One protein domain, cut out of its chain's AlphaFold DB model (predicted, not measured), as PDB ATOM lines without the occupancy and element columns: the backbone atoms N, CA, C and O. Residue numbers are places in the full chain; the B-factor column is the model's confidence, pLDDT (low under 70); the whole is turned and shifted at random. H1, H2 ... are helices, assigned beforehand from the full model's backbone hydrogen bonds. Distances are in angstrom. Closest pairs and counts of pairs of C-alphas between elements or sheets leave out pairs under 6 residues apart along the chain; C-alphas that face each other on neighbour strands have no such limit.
ATOM      1  N   PHE A 100      10.326  29.741   1.506       62.03
ATOM      2  CA  PHE A 100      10.067  28.533   2.287       62.03
ATOM      3  C   PHE A 100       8.879  28.800   3.236       62.03
ATOM      4  O   PHE A 100       8.877  29.801   3.953       62.03
ATOM      5  N   GLY A 101       7.846  27.952   3.198       61.81
ATOM      6  CA  GLY A 101       6.660  28.051   4.061       61.81
ATOM      7  C   GLY A 101       5.287  27.908   3.388       61.81
ATOM      8  O   GLY A 101       4.301  27.729   4.097       61.81
ATOM      9  N   TYR A 102       5.184  27.936   2.052       61.56
ATOM     10  CA  TYR A 102       3.874  27.961   1.364       61.56
ATOM     11  C   TYR A 102       3.439  26.635   0.712       61.56
ATOM     12  O   TYR A 102       2.255  26.432   0.436       61.56
ATOM     13  N   SER A 103       4.359  25.692   0.480       75.25
ATOM     14  CA  SER A 103       4.038  24.408  -0.159       75.25
ATOM     15  C   SER A 103       3.909  23.276   0.859       75.25
ATOM     16  O   SER A 103       4.748  23.123   1.742       75.25
ATOM     17  N   ARG A 104       2.910  22.397   0.680       83.94
ATOM     18  CA  ARG A 104       2.687  21.192   1.518       83.94
ATOM     19  C   ARG A 104       3.943  20.320   1.649       83.94
ATOM     20  O   ARG A 104       4.147  19.660   2.660       83.94
ATOM     21  N   LYS A 105       4.777  20.334   0.609       81.25
ATOM     22  CA  LYS A 105       6.035  19.589   0.507       81.25
ATOM     23  C   LYS A 105       7.085  20.115   1.483       81.25
ATOM     24  O   LYS A 105       7.851  19.329   2.011       81.25
ATOM     25  N   ASP A 106       7.086  21.419   1.732       80.00
ATOM     26  CA  ASP A 106       8.083  22.101   2.553       80.00
ATOM     27  C   ASP A 106       7.848  21.858   4.050       80.00
ATOM     28  O   ASP A 106       8.773  21.551   4.792       80.00
ATOM     29  N   VAL A 107       6.577  21.836   4.475       82.44
ATOM     30  CA  VAL A 107       6.193  21.442   5.845       82.44
ATOM     31  C   VAL A 107       6.571  19.984   6.132       82.44
ATOM     32  O   VAL A 107       7.047  19.654   7.217       82.44
ATOM     33  N   ILE A 108       6.388  19.097   5.151       88.50
ATOM     34  CA  ILE A 108       6.807  17.698   5.279       88.50
ATOM     35  C   ILE A 108       8.337  17.599   5.274       88.50
ATOM     36  O   ILE A 108       8.899  16.864   6.081       88.50
ATOM     37  N   LEU A 109       9.018  18.363   4.419       85.00
ATOM     38  CA  LEU A 109      10.474  18.346   4.306       85.00
ATOM     39  C   LEU A 109      11.154  18.862   5.580       85.00
ATOM     40  O   LEU A 109      12.093  18.227   6.054       85.00
ATOM     41  N   ILE A 110      10.652  19.946   6.181       84.62
ATOM     42  CA  ILE A 110      11.185  20.471   7.445       84.62
ATOM     43  C   ILE A 110      10.875  19.531   8.617       84.62
ATOM     44  O   ILE A 110      11.735  19.310   9.466       84.62
ATOM     45  N   GLY A 111       9.688  18.911   8.639       83.12
ATOM     46  CA  GLY A 111       9.316  17.936   9.667       83.12
ATOM     47  C   GLY A 111      10.185  16.677   9.624       83.12
ATOM     48  O   GLY A 111      10.689  16.227  10.657       83.12
ATOM     49  N   VAL A 112      10.424  16.138   8.425       87.88
ATOM     50  CA  VAL A 112      11.335  15.004   8.215       87.88
ATOM     51  C   VAL A 112      12.779  15.407   8.502       87.88
ATOM     52  O   VAL A 112      13.491  14.648   9.152       87.88
ATOM     53  N   GLY A 113      13.201  16.607   8.097       85.88
ATOM     54  CA  GLY A 113      14.536  17.136   8.369       85.88
ATOM     55  C   GLY A 113      14.830  17.259   9.864       85.88
ATOM     56  O   GLY A 113      15.848  16.756  10.326       85.88
ATOM     57  N   VAL A 114      13.912  17.838  10.644       83.88
ATOM     58  CA  VAL A 114      14.036  17.948  12.109       83.88
ATOM     59  C   VAL A 114      14.060  16.572  12.778       83.88
ATOM     60  O   VAL A 114      14.867  16.333  13.677       83.88
ATOM     61  N   THR A 115      13.220  15.643  12.319       81.25
ATOM     62  CA  THR A 115      13.173  14.276  12.865       81.25
ATOM     63  C   THR A 115      14.455  13.501  12.549       81.25
ATOM     64  O   THR A 115      15.040  12.869  13.428       81.25
ATOM     65  N   GLY A 116      14.931  13.587  11.305       83.12
ATOM     66  CA  GLY A 116      16.171  12.961  10.854       83.12
ATOM     67  C   GLY A 116      17.402  13.550  11.535       83.12
ATOM     68  O   GLY A 116      18.302  12.801  11.898       83.12
ATOM     69  N   LEU A 117      17.415  14.860  11.791       82.12
ATOM     70  CA  LEU A 117      18.475  15.523  12.547       82.12
ATOM     71  C   LEU A 117      18.542  14.992  13.987       82.12
ATOM     72  O   LEU A 117      19.624  14.669  14.469       82.12
ATOM     73  N   GLY A 118      17.397  14.824  14.656       72.88
ATOM     74  CA  GLY A 118      17.360  14.275  16.015       72.88
ATOM     75  C   GLY A 118      17.865  12.830  16.109       72.88
ATOM     76  O   GLY A 118      18.608  12.494  17.031       72.88
ATOM     77  N   ILE A 119      17.523  11.989  15.130       73.81
ATOM     78  CA  ILE A 119      18.001  10.598  15.059       73.81
ATOM     79  C   ILE A 119      19.486  10.554  14.664       73.81
ATOM     80  O   ILE A 119      20.271   9.832  15.277       73.81
ATOM     81  N   GLY A 120      19.889  11.362  13.682       78.44
ATOM     82  CA  GLY A 120      21.257  11.426  13.171       78.44
ATOM     83  C   GLY A 120      22.263  11.906  14.213       78.44
ATOM     84  O   GLY A 120      23.369  11.379  14.270       78.44
ATOM     85  N   LEU A 121      21.882  12.835  15.093       69.19
ATOM     86  CA  LEU A 121      22.737  13.254  16.206       69.19
ATOM     87  C   LEU A 121      22.932  12.146  17.247       69.19
ATOM     88  O   LEU A 121      24.037  11.988  17.761       69.19
ATOM     89  N   LYS A 122      21.891  11.353  17.531       64.06
ATOM     90  CA  LYS A 122      21.998  10.200  18.436       64.06
ATOM     91  C   LYS A 122      22.930   9.132  17.864       64.06
ATOM     92  O   LYS A 122      23.853   8.703  18.549       64.06
ATOM     93  N   SER A 123      22.731   8.755  16.602       62.34
ATOM     94  CA  SER A 123      23.586   7.764  15.939       62.34
ATOM     95  C   SER A 123      25.002   8.282  15.665       62.34
ATOM     96  O   SER A 123      25.953   7.511  15.727       62.34
ATOM     97  N   GLY A 124      25.174   9.583  15.415       67.38
ATOM     98  CA  GLY A 124      26.487  10.204  15.230       67.38
ATOM     99  C   GLY A 124      27.337  10.194  16.502       67.38
ATOM    100  O   GLY A 124      28.537   9.957  16.427       67.38
ATOM    101  N   LEU A 125      26.728  10.384  17.676       65.19
ATOM    102  CA  LEU A 125      27.444  10.307  18.954       65.19
ATOM    103  C   LEU A 125      27.767   8.871  19.381       65.19
ATOM    104  O   LEU A 125      28.834   8.637  19.946       65.19
ATOM    105  N   GLU A 126      26.891   7.912  19.074       62.66
ATOM    106  CA  GLU A 126      27.183   6.482  19.257       62.66
ATOM    107  C   GLU A 126      28.350   6.033  18.360       62.66
ATOM    108  O   GLU A 126      29.193   5.249  18.790       62.66
ATOM    109  N   TYR A 127      28.469   6.592  17.149       61.28
ATOM    110  CA  TYR A 127      29.585   6.319  16.235       61.28
ATOM    111  C   TYR A 127      30.934   6.882  16.722       61.28
ATOM    112  O   TYR A 127      31.984   6.330  16.405       61.28
ATOM    113  N   VAL A 128      30.922   7.943  17.538       67.00
ATOM    114  CA  VAL A 128      32.132   8.500  18.180       67.00
ATOM    115  C   VAL A 128      32.586   7.651  19.388       67.00
ATOM    116  O   VAL A 128      33.655   7.894  19.943       67.00
ATOM    117  N   GLY A 129      31.840   6.601  19.758       63.81
ATOM    118  CA  GLY A 129      32.253   5.620  20.771       63.81
ATOM    119  C   GLY A 129      31.950   6.030  22.213       63.81
ATOM    120  O   GLY A 129      32.586   5.537  23.141       63.81
ATOM    121  N   VAL A 130      30.995   6.943  22.411       59.38
ATOM    122  CA  VAL A 130      30.580   7.411  23.738       59.38
ATOM    123  C   VAL A 130      29.482   6.495  24.290       59.38
ATOM    124  O   VAL A 130      28.516   6.187  23.594       59.38
ATOM    125  N   ASP A 131      29.638   6.070  25.545       63.66
ATOM    126  CA  ASP A 131      28.745   5.152  26.262       63.66
ATOM    127  C   ASP A 131      27.263   5.599  26.146       63.66
ATOM    128  O   ASP A 131      26.969   6.784  26.371       63.66
ATOM    129  N   PRO A 132      26.301   4.715  25.799       61.44
ATOM    130  CA  PRO A 132      24.885   5.057  25.603       61.44
ATOM    131  C   PRO A 132      24.238   5.834  26.762       61.44
ATOM    132  O   PRO A 132      23.316   6.622  26.531       61.44
ATOM    133  N   LEU A 133      24.735   5.674  27.995       63.78
ATOM    134  CA  LEU A 133      24.287   6.455  29.154       63.78
ATOM    135  C   LEU A 133      24.625   7.952  29.031       63.78
ATOM    136  O   LEU A 133      23.827   8.810  29.408       63.78
ATOM    137  N   GLN A 134      25.797   8.278  28.489       63.91
ATOM    138  CA  GLN A 134      26.278   9.650  28.338       63.91
ATOM    139  C   GLN A 134      25.789  10.275  27.023       63.91
ATOM    140  O   GLN A 134      25.478  11.469  26.985       63.91
ATOM    141  N   ALA A 135      25.620   9.461  25.977       67.19
ATOM    142  CA  ALA A 135      25.002   9.873  24.719       67.19
ATOM    143  C   ALA A 135      23.579  10.421  24.932       67.19
ATOM    144  O   ALA A 135      23.212  11.415  24.308       67.19
ATOM    145  N   GLY A 136      22.811   9.847  25.867       67.50
ATOM    146  CA  GLY A 136      21.492  10.362  26.252       67.50
ATOM    147  C   GLY A 136      21.534  11.801  26.781       67.50
ATOM    148  O   GLY A 136      20.770  12.649  26.319       67.50
ATOM    149  N   ASN A 137      22.476  12.107  27.677       77.19
ATOM    150  CA  ASN A 137      22.644  13.455  28.230       77.19
ATOM    151  C   ASN A 137      23.042  14.479  27.160       77.19
ATOM    152  O   ASN A 137      22.526  15.598  27.154       77.19
ATOM    153  N   VAL A 138      23.947  14.110  26.247       71.94
ATOM    154  CA  VAL A 138      24.417  15.032  25.204       71.94
ATOM    155  C   VAL A 138      23.365  15.218  24.115       71.94
ATOM    156  O   VAL A 138      23.111  16.353  23.724       71.94
ATOM    157  N   VAL A 139      22.687  14.155  23.676       67.31
ATOM    158  CA  VAL A 139      21.558  14.258  22.737       67.31
ATOM    159  C   VAL A 139      20.464  15.142  23.315       67.31
ATOM    160  O   VAL A 139      19.941  15.994  22.606       67.31
ATOM    161  N   GLN A 140      20.148  15.005  24.604       75.19
ATOM    162  CA  GLN A 140      19.165  15.864  25.253       75.19
ATOM    163  C   GLN A 140      19.639  17.313  25.343       75.19
ATOM    164  O   GLN A 140      18.859  18.210  25.038       75.19
ATOM    165  N   LEU A 141      20.900  17.568  25.703       78.00
ATOM    166  CA  LEU A 141      21.444  18.926  25.707       78.00
ATOM    167  C   LEU A 141      21.419  19.544  24.314       78.00
ATOM    168  O   LEU A 141      20.993  20.683  24.181       78.00
ATOM    169  N   VAL A 142      21.812  18.810  23.276       80.38
ATOM    170  CA  VAL A 142      21.827  19.331  21.907       80.38
ATOM    171  C   VAL A 142      20.415  19.476  21.346       80.38
ATOM    172  O   VAL A 142      20.152  20.444  20.645       80.38
ATOM    173  N   LEU A 143      19.474  18.594  21.683       79.25
ATOM    174  CA  LEU A 143      18.076  18.764  21.293       79.25
ATOM    175  C   LEU A 143      17.413  19.918  22.049       79.25
ATOM    176  O   LEU A 143      16.717  20.707  21.427       79.25
ATOM    177  N   VAL A 144      17.639  20.071  23.353       83.62
ATOM    178  CA  VAL A 144      17.047  21.156  24.154       83.62
ATOM    179  C   VAL A 144      17.694  22.502  23.815       83.62
ATOM    180  O   VAL A 144      16.984  23.474  23.556       83.62
ATOM    181  N   LEU A 145      19.026  22.585  23.745       83.56
ATOM    182  CA  LEU A 145      19.729  23.808  23.338       83.56
ATOM    183  C   LEU A 145      19.536  24.103  21.853       83.56
ATOM    184  O   LEU A 145      19.273  25.239  21.483       83.56
ATOM    185  N   GLY A 146      19.600  23.095  20.991       85.50
ATOM    186  CA  GLY A 146      19.369  23.253  19.558       85.50
ATOM    187  C   GLY A 146      17.935  23.667  19.247       85.50
ATOM    188  O   GLY A 146      17.729  24.538  18.409       85.50
ATOM    189  N   LEU A 147      16.940  23.129  19.961       84.06
ATOM    190  CA  LEU A 147      15.547  23.553  19.819       84.06
ATOM    191  C   LEU A 147      15.319  24.950  20.392       84.06
ATOM    192  O   LEU A 147      14.596  25.721  19.779       84.06
ATOM    193  N   THR A 148      15.928  25.315  21.524       87.44
ATOM    194  CA  THR A 148      15.796  26.679  22.075       87.44
ATOM    195  C   THR A 148      16.480  27.712  21.188       87.44
ATOM    196  O   THR A 148      15.872  28.731  20.870       87.44
ATOM    197  N   VAL A 149      17.689  27.437  20.702       86.69
ATOM    198  CA  VAL A 149      18.389  28.303  19.744       86.69
ATOM    199  C   VAL A 149      17.662  28.326  18.403       86.69
ATOM    200  O   VAL A 149      17.502  29.399  17.840       86.69
ATOM    201  N   GLY A 150      17.150  27.196  17.911       86.94
ATOM    202  CA  GLY A 150      16.331  27.125  16.698       86.94
ATOM    203  C   GLY A 150      15.004  27.877  16.838       86.94
ATOM    204  O   GLY A 150      14.579  28.578  15.920       86.94
ATOM    205  N   TRP A 151      14.388  27.818  18.018       83.88
ATOM    206  CA  TRP A 151      13.207  28.597  18.372       83.88
ATOM    207  C   TRP A 151      13.530  30.089  18.351       83.88
ATOM    208  O   TRP A 151      12.879  30.846  17.647       83.88
ATOM    209  N   ILE A 152      14.592  30.526  19.026       88.12
ATOM    210  CA  ILE A 152      15.025  31.933  19.033       88.12
ATOM    211  C   ILE A 152      15.429  32.390  17.621       88.12
ATOM    212  O   ILE A 152      15.062  33.482  17.183       88.12
ATOM    213  N   SER A 153      16.113  31.528  16.871       81.12
ATOM    214  CA  SER A 153      16.515  31.750  15.484       81.12
ATOM    215  C   SER A 153      15.306  31.957  14.574       81.12
ATOM    216  O   SER A 153      15.362  32.831  13.715       81.12
ATOM    217  N   THR A 154      14.170  31.284  14.806       78.75
ATOM    218  CA  THR A 154      12.940  31.565  14.043       78.75
ATOM    219  C   THR A 154      12.366  32.958  14.332       78.75
ATOM    220  O   THR A 154      11.818  33.610  13.441       78.75
ATOM    221  N   TYR A 155      12.525  33.491  15.554       78.38
ATOM    222  CA  TYR A 155      12.184  34.893  15.847       78.38
ATOM    223  C   TYR A 155      13.128  35.864  15.142       78.38
ATOM    224  O   TYR A 155      12.652  36.839  14.564       78.38
ATOM    225  N   ILE A 156      14.429  35.568  15.132       80.88
ATOM    226  CA  ILE A 156      15.442  36.361  14.428       80.88
ATOM    227  C   ILE A 156      15.217  36.354  12.914       80.88
ATOM    228  O   ILE A 156      15.158  37.416  12.308       80.88
ATOM    229  N   PHE A 157      14.987  35.192  12.310       66.88
ATOM    230  CA  PHE A 157      14.750  35.059  10.878       66.88
ATOM    231  C   PHE A 157      13.463  35.763  10.448       66.88
ATOM    232  O   PHE A 157      13.457  36.465   9.445       66.88
ATOM    233  N   ARG A 158      12.392  35.677  11.242       72.38
ATOM    234  CA  ARG A 158      11.162  36.457  11.026       72.38
ATOM    235  C   ARG A 158      11.394  37.973  11.091       72.38
ATOM    236  O   ARG A 158      10.814  38.690  10.284       72.38
ATOM    237  N   VAL A 159      12.219  38.467  12.024       66.56
ATOM    238  CA  VAL A 159      12.570  39.902  12.119       66.56
ATOM    239  C   VAL A 159      13.416  40.343  10.925       66.56
ATOM    240  O   VAL A 159      13.197  41.425  10.383       66.56
ATOM    241  N   SER A 160      14.356  39.502  10.492       56.44
ATOM    242  CA  SER A 160      15.244  39.804   9.370       56.44
ATOM    243  C   SER A 160      14.553  39.716   8.008       56.44
ATOM    244  O   SER A 160      14.909  40.485   7.121       56.44
ATOM    245  N   ASN A 161      13.564  38.830   7.832       61.81
ATOM    246  CA  ASN A 161      12.925  38.627   6.527       61.81
ATOM    247  C   ASN A 161      11.991  39.764   6.112       61.81
ATOM    248  O   ASN A 161      11.708  39.884   4.930       61.81
ATOM    249  N   LYS A 162      11.523  40.619   7.034       54.06
ATOM    250  CA  LYS A 162      10.698  41.793   6.682       54.06
ATOM    251  C   LYS A 162       9.448  41.442   5.840       54.06
ATOM    252  O   LYS A 162       8.922  42.289   5.125       54.06
ATOM    253  N   GLU A 163       8.959  40.209   5.963       52.34
ATOM    254  CA  GLU A 163       7.735  39.699   5.343       52.34
ATOM    255  C   GLU A 163       6.616  39.805   6.400       52.34
ATOM    256  O   GLU A 163       6.632  39.055   7.376       52.34
ATOM    257  N   MET A 164       5.677  40.748   6.204       54.62
ATOM    258  CA  MET A 164       4.599  41.249   7.107       54.62
ATOM    259  C   MET A 164       5.028  42.461   7.986       54.62
ATOM    260  O   MET A 164       5.920  42.335   8.817       54.62
ATOM    261  N   THR A 165       4.487  43.699   7.864       53.97
ATOM    262  CA  THR A 165       3.037  44.051   7.816       53.97
ATOM    263  C   THR A 165       2.618  45.415   7.181       53.97
ATOM    264  O   THR A 165       1.431  45.706   7.192       53.97
TER     265      THR A 165
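This is residues 100 to 165 of the 211 residues of an uncharacterized protein of Erythranthe guttata (UniProt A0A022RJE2). Two long helices, H1 then H2, make a helical hairpin shaped like a narrow V, close to each other near the tight link and spreading toward their far ends. Residues 102 to 109 and 148 to 165 stand free at the open side. The printed part has 66 residues with two named helices and no named strand, all helix in class; it is loose, with a radius of gyration of the C-alphas of 15.3 A, a rod spanning 50 by 24 by 13 A.

H1, residues 104 to 127, touches H2, residues 132 to 161, through its residues 118 to 126 alone, and H2 touches H1 with residues 132 to 143 alone. The closest C-alphas, of Lys 122 and Val 139, are 5.9 A apart. They run opposite ways at a shallow tilt of 33 degrees, only just short of steep. O i to N i+4 pairs are within hydrogen-bond range in 19 of 20 cases in H1 and 25 of 26 in H2.

H1 runs 34.1 A from C-alpha 104 at (2.687, 21.192, 1.518). H2 runs 40.4 A to C-alpha 161 at (12.925, 38.627, 6.527).

The C-alphas farthest apart, of Asp 131 and Thr 165, are 50.1 A apart. The printed part has no cut. Mean pLDDT of the printed part is 73.4; residues 121 to 136 and 159 to 165 are among those under 70.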